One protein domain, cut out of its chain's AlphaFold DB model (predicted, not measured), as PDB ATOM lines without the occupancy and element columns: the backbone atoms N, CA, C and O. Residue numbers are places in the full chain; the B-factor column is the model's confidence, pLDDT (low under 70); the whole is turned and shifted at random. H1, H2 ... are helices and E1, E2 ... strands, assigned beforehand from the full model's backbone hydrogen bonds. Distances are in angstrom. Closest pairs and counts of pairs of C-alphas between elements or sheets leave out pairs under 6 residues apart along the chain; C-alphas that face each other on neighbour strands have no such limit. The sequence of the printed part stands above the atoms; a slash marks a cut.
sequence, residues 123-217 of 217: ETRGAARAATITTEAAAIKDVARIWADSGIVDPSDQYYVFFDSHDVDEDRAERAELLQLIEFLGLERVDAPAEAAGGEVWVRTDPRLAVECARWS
ATOM      1  N   GLU A 123      15.196  -2.889 -29.893       95.19
ATOM      2  CA  GLU A 123      16.561  -3.326 -30.199       95.19
ATOM      3  C   GLU A 123      17.531  -2.150 -30.328       95.19
ATOM      4  O   GLU A 123      18.668  -2.231 -29.867       95.19
ATOM      5  N   THR A 124      17.079  -1.037 -30.914       95.25
ATOM      6  CA  THR A 124      17.887   0.184 -31.035       95.25
ATOM      7  C   THR A 124      18.146   0.798 -29.663       95.25
ATOM      8  O   THR A 124      19.272   1.203 -29.380       95.25
ATOM      9  N   ARG A 125      17.132   0.829 -28.788       94.31
ATOM     10  CA  ARG A 125      17.267   1.325 -27.410       94.31
ATOM     11  C   ARG A 125      18.224   0.464 -26.590       94.31
ATOM     12  O   ARG A 125      19.135   1.007 -25.968       94.31
ATOM     13  N   GLY A 126      18.076  -0.861 -26.659       94.75
ATOM     14  CA  GLY A 126      18.976  -1.800 -25.987       94.75
ATOM     15  C   GLY A 126      20.422  -1.673 -26.465       94.75
ATOM     16  O   GLY A 126      21.338  -1.597 -25.650       94.75
ATOM     17  N   ALA A 127      20.626  -1.543 -27.779       94.88
ATOM     18  CA  ALA A 127      21.943  -1.304 -28.362       94.88
ATOM     19  C   ALA A 127      22.563   0.022 -27.908       94.88
ATOM     20  O   ALA A 127      23.723   0.069 -27.501       94.88
ATOM     21  N   ALA A 128      21.786   1.107 -27.962       93.06
ATOM     22  CA  ALA A 128      22.240   2.425 -27.541       93.06
ATOM     23  C   ALA A 128      22.640   2.422 -26.064       93.06
ATOM     24  O   ALA A 128      23.681   2.971 -25.708       93.06
ATOM     25  N   ARG A 129      21.851   1.757 -25.214       92.56
ATOM     26  CA  ARG A 129      22.149   1.592 -23.795       92.56
ATOM     27  C   ARG A 129      23.443   0.799 -23.578       92.56
ATOM     28  O   ARG A 129      24.330   1.309 -22.891       92.56
ATOM     29  N   ALA A 130      23.588  -0.375 -24.194       95.38
ATOM     30  CA  ALA A 130      24.803  -1.188 -24.091       95.38
ATOM     31  C   ALA A 130      26.054  -0.411 -24.540       95.38
ATOM     32  O   ALA A 130      27.082  -0.453 -23.869       95.38
ATOM     33  N   ALA A 131      25.951   0.399 -25.599       95.19
ATOM     34  CA  ALA A 131      27.051   1.234 -26.089       95.19
ATOM     35  C   ALA A 131      27.520   2.316 -25.092       95.19
ATOM     36  O   ALA A 131      28.652   2.795 -25.194       95.19
ATOM     37  N   THR A 132      26.692   2.706 -24.113       94.31
ATOM     38  CA  THR A 132      27.118   3.626 -23.037       94.31
ATOM     39  C   THR A 132      28.019   2.956 -21.996       94.31
ATOM     40  O   THR A 132      28.712   3.640 -21.237       94.31
ATOM     41  N   ILE A 133      28.038   1.623 -21.965       95.56
ATOM     42  CA  ILE A 133      28.765   0.819 -20.992       95.56
ATOM     43  C   ILE A 133      30.113   0.424 -21.598       95.56
ATOM     44  O   ILE A 133      30.227  -0.489 -22.406       95.56
ATOM     45  N   THR A 134      31.166   1.130 -21.194       96.31
ATOM     46  CA  THR A 134      32.502   1.007 -21.807       96.31
ATOM     47  C   THR A 134      33.513   0.248 -20.952       96.31
ATOM     48  O   THR A 134      34.671   0.101 -21.342       96.31
ATOM     49  N   THR A 135      33.109  -0.227 -19.772       97.81
ATOM     50  CA  THR A 135      33.996  -0.935 -18.840       97.81
ATOM     51  C   THR A 135      33.401  -2.275 -18.443       97.81
ATOM     52  O   THR A 135      32.191  -2.386 -18.252       97.81
ATOM     53  N   GLU A 136      34.262  -3.275 -18.252       97.12
ATOM     54  CA  GLU A 136      33.858  -4.617 -17.819       97.12
ATOM     55  C   GLU A 136      33.081  -4.585 -16.496       97.12
ATOM     56  O   GLU A 136      32.029  -5.202 -16.381       97.12
ATOM     57  N   ALA A 137      33.542  -3.807 -15.511       96.31
ATOM     58  CA  ALA A 137      32.876  -3.706 -14.213       96.31
ATOM     59  C   ALA A 137      31.454  -3.129 -14.322       96.31
ATOM     60  O   ALA A 137      30.544  -3.597 -13.640       96.31
ATOM     61  N   ALA A 138      31.250  -2.127 -15.185       95.81
ATOM     62  CA  ALA A 138      29.921  -1.576 -15.432       95.81
ATOM     63  C   ALA A 138      29.030  -2.572 -16.189       95.81
ATOM     64  O   ALA A 138      27.856  -2.692 -15.854       95.81
ATOM     65  N   ALA A 139      29.588  -3.324 -17.142       97.25
ATOM     66  CA  ALA A 139      28.860  -4.359 -17.868       97.25
ATOM     67  C   ALA A 139      28.440  -5.521 -16.957       97.25
ATOM     68  O   ALA A 139      27.280  -5.906 -16.983       97.25
ATOM     69  N   ILE A 140      29.323  -6.021 -16.085       97.19
ATOM     70  CA  ILE A 140      28.979  -7.048 -15.085       97.19
ATOM     71  C   ILE A 140      27.859  -6.566 -14.162       97.19
ATOM     72  O   ILE A 140      26.908  -7.304 -13.911       97.19
ATOM     73  N   LYS A 141      27.944  -5.316 -13.693       95.31
ATOM     74  CA  LYS A 141      26.905  -4.714 -12.854       95.31
ATOM     75  C   LYS A 141      25.562  -4.625 -13.571       95.31
ATOM     76  O   LYS A 141      24.538  -4.917 -12.962       95.31
ATOM     77  N   ASP A 142      25.558  -4.208 -14.833       94.88
ATOM     78  CA  ASP A 142      24.313  -4.046 -15.580       94.88
ATOM     79  C   ASP A 142      23.704  -5.406 -15.975       94.88
ATOM     80  O   ASP A 142      22.508  -5.610 -15.801       94.88
ATOM     81  N   VAL A 143      24.522  -6.406 -16.327       96.38
ATOM     82  CA  VAL A 143      24.051  -7.794 -16.495       96.38
ATOM     83  C   VAL A 143      23.421  -8.322 -15.202       96.38
ATOM     84  O   VAL A 143      22.312  -8.846 -15.237       96.38
ATOM     85  N   ALA A 144      24.071  -8.148 -14.049       94.75
ATOM     86  CA  ALA A 144      23.512  -8.587 -12.770       94.75
ATOM     87  C   ALA A 144      22.206  -7.853 -12.408       94.75
ATOM     88  O   ALA A 144      21.293  -8.474 -11.872       94.75
ATOM     89  N   ARG A 145      22.079  -6.563 -12.753       93.44
ATOM     90  CA  ARG A 145      20.825  -5.801 -12.628       93.44
ATOM     91  C   ARG A 145      19.705  -6.425 -13.463       93.44
ATOM     92  O   ARG A 145      18.606  -6.596 -12.945       93.44
ATOM     93  N   ILE A 146      19.965  -6.745 -14.734       93.81
ATOM     94  CA  ILE A 146      18.968  -7.374 -15.619       93.81
ATOM     95  C   ILE A 146      18.569  -8.748 -15.065       93.81
ATOM     96  O   ILE A 146      17.384  -9.076 -15.031       93.81
ATOM     97  N   TRP A 147      19.539  -9.530 -14.579       94.69
ATOM     98  CA  TRP A 147      19.264 -10.809 -13.926       94.69
ATOM     99  C   TRP A 147      18.399 -10.638 -12.673       94.69
ATOM    100  O   TRP A 147      17.456 -11.386 -12.482       94.69
ATOM    101  N   ALA A 148      18.647  -9.634 -11.837       90.31
ATOM    102  CA  ALA A 148      17.895  -9.444 -10.598       90.31
ATOM    103  C   ALA A 148      16.399  -9.123 -10.801       90.31
ATOM    104  O   ALA A 148      15.603  -9.345  -9.893       90.31
ATOM    105  N   ASP A 149      16.003  -8.602 -11.968       86.81
ATOM    106  CA  ASP A 149      14.599  -8.268 -12.253       86.81
ATOM    107  C   ASP A 149      13.718  -9.511 -12.465       86.81
ATOM    108  O   ASP A 149      12.540  -9.506 -12.112       86.81
ATOM    109  N   SER A 150      14.261 -10.565 -13.078       85.44
ATOM    110  CA  SER A 150      13.466 -11.721 -13.542       85.44
ATOM    111  C   SER A 150      14.265 -13.012 -13.716       85.44
ATOM    112  O   SER A 150      13.796 -13.964 -14.330       85.44
ATOM    113  N   GLY A 151      15.506 -13.037 -13.259       90.88
ATOM    114  CA  GLY A 151      16.421 -14.138 -13.470       90.88
ATOM    115  C   GLY A 151      16.423 -15.132 -12.323       90.88
ATOM    116  O   GLY A 151      16.123 -14.812 -11.173       90.88
ATOM    117  N   ILE A 152      16.814 -16.355 -12.656       93.44
ATOM    118  CA  ILE A 152      17.023 -17.440 -11.703       93.44
ATOM    119  C   ILE A 152      18.384 -18.087 -11.946       93.44
ATOM    120  O   ILE A 152      19.007 -17.911 -12.998       93.44
ATOM    121  N   VAL A 153      18.863 -18.823 -10.950       93.88
ATOM    122  CA  VAL A 153      19.886 -19.847 -11.168       93.88
ATOM    123  C   VAL A 153      19.142 -21.127 -11.523       93.88
ATOM    124  O   VAL A 153      18.170 -21.476 -10.849       93.88
ATOM    125  N   ASP A 154      19.553 -21.796 -12.595       93.75
ATOM    126  CA  ASP A 154      18.934 -23.059 -12.977       93.75
ATOM    127  C   ASP A 154      19.151 -24.134 -11.885       93.75
ATOM    128  O   ASP A 154      20.133 -24.067 -11.144       93.75
ATOM    129  N   PRO A 155      18.299 -25.171 -11.786       92.00
ATOM    130  CA  PRO A 155      18.409 -26.188 -10.734       92.00
ATOM    131  C   PRO A 155      19.727 -26.977 -10.688       92.00
ATOM    132  O   PRO A 155      19.979 -27.667  -9.699       92.00
ATOM    133  N   SER A 156      20.536 -26.952 -11.750       92.81
ATOM    134  CA  SER A 156      21.861 -27.581 -11.784       92.81
ATOM    135  C   SER A 156      22.997 -26.680 -11.287       92.81
ATOM    136  O   SER A 156      24.130 -27.155 -11.189       92.81
ATOM    137  N   ASP A 157      22.706 -25.417 -10.962       92.81
ATOM    138  CA  ASP A 157      23.676 -24.375 -10.609       92.81
ATOM    139  C   ASP A 157      24.729 -24.112 -11.706       92.81
ATOM    140  O   ASP A 157      25.837 -23.654 -11.416       92.81
ATOM    141  N   GLN A 158      24.421 -24.418 -12.972       95.38
ATOM    142  CA  GLN A 158      25.349 -24.261 -14.101       95.38
ATOM    143  C   GLN A 158      25.050 -23.031 -14.955       95.38
ATOM    144  O   GLN A 158      25.934 -22.560 -15.682       95.38
ATOM    145  N   TYR A 159      23.837 -22.491 -14.855       96.19
ATOM    146  CA  TYR A 159      23.351 -21.424 -15.710       96.19
ATOM    147  C   TYR A 159      22.631 -20.335 -14.915       96.19
ATOM    148  O   TYR A 159      21.804 -20.596 -14.043       96.19
ATOM    149  N   TYR A 160      22.922 -19.088 -15.277       96.44
ATOM    150  CA  TYR A 160      22.035 -17.965 -15.018       96.44
ATOM    151  C   TYR A 160      21.009 -17.900 -16.146       96.44
ATOM    152  O   TYR A 160      21.373 -17.769 -17.319       96.44
ATOM    153  N   VAL A 161      19.735 -17.982 -15.780       96.06
ATOM    154  CA  VAL A 161      18.602 -17.805 -16.687       96.06
ATOM    155  C   VAL A 161      18.083 -16.388 -16.499       96.06
ATOM    156  O   VAL A 161      17.826 -15.966 -15.375       96.06
ATOM    157  N   PHE A 162      17.974 -15.638 -17.588       95.31
ATOM    158  CA  PHE A 162      17.427 -14.284 -17.617       95.31
ATOM    159  C   PHE A 162      16.046 -14.308 -18.257       95.31
ATOM    160  O   PHE A 162      15.846 -15.065 -19.212       95.31
ATOM    161  N   PHE A 163      15.163 -13.411 -17.804       91.94
ATOM    162  CA  PHE A 163      13.786 -13.310 -18.293       91.94
ATOM    163  C   PHE A 163      13.038 -14.644 -18.131       91.94
ATOM    164  O   PHE A 163      12.405 -15.126 -19.070       91.94
ATOM    165  N   ASP A 164      13.175 -15.268 -16.956       87.69
ATOM    166  CA  ASP A 164      12.540 -16.550 -16.652       87.69
ATOM    167  C   ASP A 164      11.032 -16.473 -16.910       87.69
ATOM    168  O   ASP A 164      10.364 -15.523 -16.493       87.69
ATOM    169  N   SER A 165      10.493 -17.475 -17.610       81.00
ATOM    170  CA  SER A 165       9.076 -17.543 -17.980       81.00
ATOM    171  C   SER A 165       8.553 -16.390 -18.861       81.00
ATOM    172  O   SER A 165       7.336 -16.268 -19.021       81.00
ATOM    173  N   HIS A 166       9.418 -15.547 -19.439       80.44
ATOM    174  CA  HIS A 166       8.994 -14.450 -20.316       80.44
ATOM    175  C   HIS A 166       8.909 -14.874 -21.789       80.44
ATOM    176  O   HIS A 166       9.711 -15.670 -22.290       80.44
ATOM    177  N   ASP A 167       7.971 -14.276 -22.522       85.31
ATOM    178  CA  ASP A 167       7.881 -14.419 -23.976       85.31
ATOM    179  C   ASP A 167       8.957 -13.579 -24.704       85.31
ATOM    180  O   ASP A 167       9.557 -12.654 -24.147       85.31
ATOM    181  N   VAL A 168       9.224 -13.894 -25.975       84.12
ATOM    182  CA  VAL A 168      10.177 -13.149 -26.810       84.12
ATOM    183  C   VAL A 168       9.766 -11.687 -27.006       84.12
ATOM    184  O   VAL A 168      10.638 -10.827 -27.163       84.12
ATOM    185  N   ASP A 169       8.463 -11.399 -26.964       85.56
ATOM    186  CA  ASP A 169       7.934 -10.044 -27.103       85.56
ATOM    187  C   ASP A 169       8.043  -9.205 -25.817       85.56
ATOM    188  O   ASP A 169       7.907  -7.978 -25.868       85.56
ATOM    189  N   GLU A 170       8.361  -9.830 -24.682       86.25
ATOM    190  CA  GLU A 170       8.554  -9.154 -23.400       86.25
ATOM    191  C   GLU A 170      10.011  -8.706 -23.201       86.25
ATOM    192  O   GLU A 170      10.968  -9.391 -23.581       86.25
ATOM    193  N   ASP A 171      10.166  -7.517 -22.604       88.50
ATOM    194  CA  ASP A 171      11.445  -6.874 -22.260       88.50
ATOM    195  C   ASP A 171      12.465  -6.828 -23.416       88.50
ATOM    196  O   ASP A 171      13.681  -6.890 -23.210       88.50
ATOM    197  N   ARG A 172      11.992  -6.693 -24.662       92.88
ATOM    198  CA  ARG A 172      12.833  -6.733 -25.874       92.88
ATOM    199  C   ARG A 172      14.023  -5.775 -25.832       92.88
ATOM    200  O   ARG A 172      15.092  -6.111 -26.341       92.88
ATOM    201  N   ALA A 173      13.859  -4.596 -25.232       93.25
ATOM    202  CA  ALA A 173      14.943  -3.622 -25.115       93.25
ATOM    203  C   ALA A 173      16.024  -4.056 -24.111       93.25
ATOM    204  O   ALA A 173      17.214  -3.925 -24.406       93.25
ATOM    205  N   GLU A 174      15.641  -4.608 -22.957       93.50
ATOM    206  CA  GLU A 174      16.594  -5.136 -21.967       93.50
ATOM    207  C   GLU A 174      17.249  -6.426 -22.462       93.50
ATOM    208  O   GLU A 174      18.441  -6.637 -22.258       93.50
ATOM    209  N   ARG A 175      16.514  -7.256 -23.208       94.81
ATOM    210  CA  ARG A 175      17.067  -8.419 -23.904       94.81
ATOM    211  C   ARG A 175      18.131  -8.007 -24.917       94.81
ATOM    212  O   ARG A 175      19.210  -8.588 -24.934       94.81
ATOM    213  N   ALA A 176      17.853  -7.005 -25.750       96.06
ATOM    214  CA  ALA A 176      18.818  -6.509 -26.728       96.06
ATOM    215  C   ALA A 176      20.071  -5.905 -26.067       96.06
ATOM    216  O   ALA A 176      21.176  -6.131 -26.560       96.06
ATOM    217  N   GLU A 177      19.914  -5.193 -24.945       96.69
ATOM    218  CA  GLU A 177      21.035  -4.739 -24.105       96.69
ATOM    219  C   GLU A 177      21.850  -5.932 -23.588       96.69
ATOM    220  O   GLU A 177      23.057  -5.999 -23.827       96.69
ATOM    221  N   LEU A 178      21.190  -6.909 -22.952       97.25
ATOM    222  CA  LEU A 178      21.835  -8.092 -22.384       97.25
ATOM    223  C   LEU A 178      22.670  -8.841 -23.427       97.25
ATOM    224  O   LEU A 178      23.808  -9.208 -23.147       97.25
ATOM    225  N   LEU A 179      22.129  -9.060 -24.628       97.31
ATOM    226  CA  LEU A 179      22.829  -9.802 -25.677       97.31
ATOM    227  C   LEU A 179      24.144  -9.130 -26.095       97.31
ATOM    228  O   LEU A 179      25.131  -9.830 -26.314       97.31
ATOM    229  N   GLN A 180      24.189  -7.797 -26.146       98.12
ATOM    230  CA  GLN A 180      25.429  -7.074 -26.441       98.12
ATOM    231  C   GLN A 180      26.404  -7.088 -25.267       98.12
ATOM    232  O   GLN A 180      27.611  -7.197 -25.475       98.12
ATOM    233  N   LEU A 181      25.906  -7.015 -24.030       98.12
ATOM    234  CA  LEU A 181      26.759  -7.098 -22.844       98.12
ATOM    235  C   LEU A 181      27.382  -8.489 -22.680       98.12
ATOM    236  O   LEU A 181      28.554  -8.586 -22.327       98.12
ATOM    237  N   ILE A 182      26.639  -9.558 -22.985       97.81
ATOM    238  CA  ILE A 182      27.155 -10.936 -23.022       97.81
ATOM    239  C   ILE A 182      28.320 -11.042 -24.008       97.81
ATOM    240  O   ILE A 182      29.376 -11.562 -23.647       97.81
ATOM    241  N   GLU A 183      28.147 -10.515 -25.225       97.75
ATOM    242  CA  GLU A 183      29.197 -10.497 -26.245       97.75
ATOM    243  C   GLU A 183      30.414  -9.682 -25.784       97.75
ATOM    244  O   GLU A 183      31.540 -10.179 -25.817       97.75
ATOM    245  N   PHE A 184      30.190  -8.467 -25.274       97.81
ATOM    246  CA  PHE A 184      31.243  -7.584 -24.768       97.81
ATOM    247  C   PHE A 184      32.068  -8.224 -23.640       97.81
ATOM    248  O   PHE A 184      33.285  -8.050 -23.579       97.81
ATOM    249  N   LEU A 185      31.417  -8.977 -22.752       97.75
ATOM    250  CA  LEU A 185      32.046  -9.644 -21.610       97.75
ATOM    251  C   LEU A 185      32.667 -11.007 -21.948       97.75
ATOM    252  O   LEU A 185      33.340 -11.595 -21.088       97.75
ATOM    253  N   GLY A 186      32.423 -11.525 -23.157       97.38
ATOM    254  CA  GLY A 186      32.817 -12.871 -23.564       97.38
ATOM    255  C   GLY A 186      32.140 -13.972 -22.742       97.38
ATOM    256  O   GLY A 186      32.759 -15.002 -22.480       97.38
ATOM    257  N   LEU A 187      30.906 -13.741 -22.283       97.31
ATOM    258  CA  LEU A 187      30.139 -14.724 -21.516       97.31
ATOM    259  C   LEU A 187      29.592 -15.820 -22.440       97.31
ATOM    260  O   LEU A 187      29.143 -15.552 -23.555       97.31
ATOM    261  N   GLU A 188      29.600 -17.068 -21.971       97.25
ATOM    262  CA  GLU A 188      29.103 -18.199 -22.757       97.25
ATOM    263  C   GLU A 188      27.573 -18.268 -22.692       97.25
ATOM    264  O   GLU A 188      26.997 -18.728 -21.703       97.25
ATOM    265  N   ARG A 189      26.917 -17.832 -23.770       96.44
ATOM    266  CA  ARG A 189      25.492 -18.081 -24.008       96.44
ATOM    267  C   ARG A 189      25.289 -19.487 -24.570       96.44
ATOM    268  O   ARG A 189      25.994 -19.882 -25.497       96.44
ATOM    269  N   VAL A 190      24.289 -20.199 -24.056       95.12
ATOM    270  CA  VAL A 190      23.874 -21.518 -24.555       95.12
ATOM    271  C   VAL A 190      22.455 -21.475 -25.121       95.12
ATOM    272  O   VAL A 190      21.703 -20.528 -24.872       95.12
ATOM    273  N   ASP A 191      22.103 -22.494 -25.903       92.12
ATOM    274  CA  ASP A 191      20.727 -22.691 -26.348       92.12
ATOM    275  C   ASP A 191      19.840 -23.040 -25.150       92.12
ATOM    276  O   ASP A 191      20.222 -23.838 -24.290       92.12
ATOM    277  N   ALA A 192      18.656 -22.433 -25.103       88.94
ATOM    278  CA  ALA A 192      17.662 -22.755 -24.094       88.94
ATOM    279  C   ALA A 192      17.132 -24.190 -24.312       88.94
ATOM    280  O   ALA A 192      17.041 -24.644 -25.463       88.94
ATOM    281  N   PRO A 193      16.782 -24.924 -23.241       89.62
ATOM    282  CA  PRO A 193      16.151 -26.234 -23.364       89.62
ATOM    283  C   PRO A 193      14.792 -26.125 -24.077       89.62
ATOM    284  O   PRO A 193      14.193 -25.055 -24.153       89.62
ATOM    285  N   ALA A 194      14.295 -27.230 -24.635       88.38
ATOM    286  CA  ALA A 194      13.115 -27.213 -25.511       88.38
ATOM    287  C   ALA A 194      11.825 -26.752 -24.803       88.38
ATOM    288  O   ALA A 194      10.888 -26.296 -25.455       88.38
ATOM    289  N   GLU A 195      11.776 -26.910 -23.484       86.56
ATOM    290  CA  GLU A 195      10.688 -26.519 -22.594       86.56
ATOM    291  C   GLU A 195      10.766 -25.071 -22.085       86.56
ATOM    292  O   GLU A 195       9.802 -24.610 -21.474       86.56
ATOM    293  N   ALA A 196      11.880 -24.369 -22.318       86.19
ATOM    294  CA  ALA A 196      12.063 -22.981 -21.902       86.19
ATOM    295  C   ALA A 196      11.104 -22.034 -22.631       86.19
ATOM    296  O   ALA A 196      10.729 -22.265 -23.789       86.19
ATOM    297  N   ALA A 197      10.750 -20.924 -21.983       87.06
ATOM    298  CA  ALA A 197      10.020 -19.867 -22.663       87.06
ATOM    299  C   ALA A 197      10.887 -19.254 -23.781       87.06
ATOM    300  O   ALA A 197      12.109 -19.129 -23.666       87.06
ATOM    301  N   GLY A 198      10.256 -18.853 -24.890       86.81
ATOM    302  CA  GLY A 198      10.976 -18.350 -26.071       86.81
ATOM    303  C   GLY A 198      11.783 -17.074 -25.808       86.81
ATOM    304  O   GLY A 198      12.704 -16.752 -26.560       86.81
ATOM    305  N   GLY A 199      11.444 -16.360 -24.736       88.56
ATOM    306  CA  GLY A 199      12.149 -15.196 -24.242       88.56
ATOM    307  C   GLY A 199      13.171 -15.499 -23.151       88.56
ATOM    308  O   GLY A 199      13.573 -14.566 -22.474       88.56
ATOM    309  N   GLU A 200      13.645 -16.716 -22.935       94.81
ATOM    310  CA  GLU A 200      14.728 -16.923 -21.966       94.81
ATOM    311  C   GLU A 200      16.114 -16.708 -22.594       94.81
ATOM    312  O   GLU A 200      16.352 -16.982 -23.775       94.81
ATOM    313  N   VAL A 201      17.067 -16.216 -21.797       96.38
ATOM    314  CA  VAL A 201      18.490 -16.181 -22.178       96.38
ATOM    315  C   VAL A 201      19.300 -16.949 -21.146       96.38
ATOM    316  O   VAL A 201      19.292 -16.606 -19.970       96.38
ATOM    317  N   TRP A 202      20.012 -17.977 -21.605       96.81
ATOM    318  CA  TRP A 202      20.776 -18.887 -20.757       96.81
ATOM    319  C   TRP A 202      22.269 -18.596 -20.884       96.81
ATOM    320  O   TRP A 202      22.836 -18.646 -21.981       96.81
ATOM    321  N   VAL A 203      22.911 -18.281 -19.761       97.31
ATOM    322  CA  VAL A 203      24.338 -17.942 -19.690       97.31
ATOM    323  C   VAL A 203      25.016 -18.861 -18.690       97.31
ATOM    324  O   VAL A 203      24.566 -18.973 -17.554       97.31
ATOM    325  N   ARG A 204      26.113 -19.514 -19.085       97.31
ATOM    326  CA  ARG A 204      26.900 -20.343 -18.162       97.31
ATOM    327  C   ARG A 204      27.382 -19.501 -16.983       97.31
ATOM    328  O   ARG A 204      27.805 -18.359 -17.163       97.31
ATOM    329  N   THR A 205      27.355 -20.068 -15.781       93.75
ATOM    330  CA  THR A 205      27.813 -19.372 -14.577       93.75
ATOM    331  C   THR A 205      29.239 -18.851 -14.737       93.75
ATOM    332  O   THR A 205      30.149 -19.597 -15.104       93.75
ATOM    333  N   ASP A 206      29.439 -17.583 -14.386       95.81
ATOM    334  CA  ASP A 206      30.735 -16.909 -14.367       95.81
ATOM    335  C   ASP A 206      30.998 -16.375 -12.943       95.81
ATOM    336  O   ASP A 206      30.105 -15.751 -12.358       95.81
ATOM    337  N   PRO A 207      32.191 -16.584 -12.350       94.12
ATOM    338  CA  PRO A 207      32.506 -16.088 -11.009       94.12
ATOM    339  C   PRO A 207      32.370 -14.566 -10.848       94.12
ATOM    340  O   PRO A 207      32.023 -14.097  -9.763       94.12
ATOM    341  N   ARG A 208      32.628 -13.790 -11.911       95.06
ATOM    342  CA  ARG A 208      32.464 -12.328 -11.925       95.06
ATOM    343  C   ARG A 208      30.992 -11.958 -11.758       95.06
ATOM    344  O   ARG A 208      30.686 -11.068 -10.969       95.06
ATOM    345  N   LEU A 209      30.100 -12.673 -12.449       92.88
ATOM    346  CA  LEU A 209      28.654 -12.504 -12.304       92.88
ATOM    347  C   LEU A 209      28.159 -13.004 -10.950       92.88
ATOM    348  O   LEU A 209      27.375 -12.311 -10.324       92.88
ATOM    349  N   ALA A 210      28.650 -14.140 -10.450       92.69
ATOM    350  CA  ALA A 210      28.193 -14.705  -9.178       92.69
ATOM    351  C   ALA A 210      28.349 -13.745  -7.995       92.69
ATOM    352  O   ALA A 210      27.435 -13.593  -7.187       92.69
ATOM    353  N   VAL A 211      29.495 -13.062  -7.916       92.94
ATOM    354  CA  VAL A 211      29.741 -12.055  -6.874       92.94
ATOM    355  C   VAL A 211      28.757 -10.899  -6.979       92.94
ATOM    356  O   VAL A 211      28.320 -10.384  -5.952       92.94
ATOM    357  N   GLU A 212      28.441 -10.469  -8.198       93.44
ATOM    358  CA  GLU A 212      27.555  -9.336  -8.399       93.44
ATOM    359  C   GLU A 212      26.092  -9.744  -8.205       93.44
ATOM    360  O   GLU A 212      25.434  -9.124  -7.383       93.44
ATOM    361  N   CYS A 213      25.603 -10.828  -8.814       88.69
ATOM    362  CA  CYS A 213      24.250 -11.360  -8.610       88.69
ATOM    363  C   CYS A 213      23.922 -11.568  -7.121       88.69
ATOM    364  O   CYS A 213      22.851 -11.168  -6.679       88.69
ATOM    365  N   ALA A 214      24.868 -12.072  -6.319       88.94
ATOM    366  CA  ALA A 214      24.695 -12.224  -4.870       88.94
ATOM    367  C   ALA A 214      24.532 -10.896  -4.099       88.94
ATOM    368  O   ALA A 214      24.107 -10.900  -2.948       88.94
ATOM    369  N   ARG A 215      24.912  -9.752  -4.685       88.06
ATOM    370  CA  ARG A 215      24.658  -8.416  -4.109       88.06
ATOM    371  C   ARG A 215      23.270  -7.886  -4.451       88.06
ATOM    372  O   ARG A 215      22.824  -6.947  -3.795       88.06
ATOM    373  N   TRP A 216      22.658  -8.426  -5.499       81.81
ATOM    374  CA  TRP A 216      21.354  -8.009  -5.998       81.81
ATOM    375  C   TRP A 216      20.208  -8.907  -5.516       81.81
ATOM    376  O   TRP A 216      19.083  -8.423  -5.448       81.81
ATOM    377  N   SER A 217      20.494 -10.173  -5.183       71.12
ATOM    378  CA  SER A 217      19.569 -11.121  -4.537       71.12
ATOM    379  C   SER A 217      19.358 -10.816  -3.056       71.12
ATOM    380  O   SER A 217      18.204 -10.900  -2.588       71.12
TER     381      SER A 217
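This is residues 123 to 217 of the 217 residues of an uncharacterized protein of Micromonospora sp. CNZ322 (UniProt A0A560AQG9). A short two-stranded ribbon, E1 and E2, sits to one side of a group of four helices, and the later half of H2, residues 143 to 150, packs on it, mainly at E1. The helices touch in the series H1, H3, H2, H4, each slanted across the next, so that H3 and H2 lie between H1 at one end and H4 at the other. Two short pairings widen the ribbon, residues 152 to 153 beside E1 and residues 189 to 190 beside E2, the latter within a long stretch with no named element, residues 186 to 200. The printed part has 95 residues with four named helices and two named strands in the order H1, H2, E1, H3, E2, H4; the sheet E1 - E2 is antiparallel and the class is mostly helix. The whole is compact and rounded, with a radius of gyration of the C-alphas of 12.2 A and spans of 34 by 29 by 21 A.

The sheet has two neighbour strands, E1, residues 159 to 162, and E2, residues 201 to 204, which are antiparallel with 156 degrees between their directions. The C-alphas of Tyr 159 and Arg 204 face each other at 4.4 A. Across the pair, N 160 and O 203 are within hydrogen-bond range at 2.8 A, as are N 201 and O 162 at 3.1 A. Outside the named strands, residues 152 to 153 pair antiparallel with residues 160 to 161 of E1, and residues 189 to 190 pair antiparallel with residues 202 to 203 of E2. The closest C-alphas of E1 and H2, residues 136 to 150, are those of Phe 162 and Trp 147, 5.4 A apart; H2 and E2 are apart. H2 and H3, residues 172 to 185, touch, closest at the C-alphas of Ala 139 and Leu 181, 6.1 A. They run opposite ways at a tilt of 37 degrees, only just steep. H2 and H4, residues 207 to 216, touch, closest at the C-alphas of Ala 144 and Cys 213, 5.1 A. They run the same way at a steep tilt of 52 degrees. H3 and H1, residues 123 to 131, touch, closest at the C-alphas of Glu 177 and Gly 126, 4.1 A. They run the same way at a tilt of 36 degrees, only just steep. The helix packing is mostly crossed, with no shallow tilt among these three pairs. H1 and H2 are only just apart, at 8.1 A, and H3 and H4 are apart. Every O i to N i+4 pair is within hydrogen-bond range in H1 and H3; the counts are 10 of 11 in H2 and 4 of 6 in H4.

E1 is 9.5 A long and E2 10.2 A, from first to last C-alpha. H2 is the longest helix at 22.0 A, from C-alpha 136 at (33.858, -4.617, -17.819) to C-alpha 150. H3 measures 19.9 A, H4 14.7 A and H1 12.2 A. H1 begins at C-alpha 123, (16.561, -3.326, -30.199), and H4 ends at C-alpha 216, (21.354, -8.009, -5.998).

The two C-alphas farthest apart, those of Thr 134 and Glu 195, are 35.1 A apart. The printed part has no cut and ends at residue 217, the chain's last. The link from H3 to E2 is long, with 15 residues; those from H1 to H2 and from E2 to H4 are tight. The mean pLDDT of the printed part is 92.9, and no printed residue is under 70.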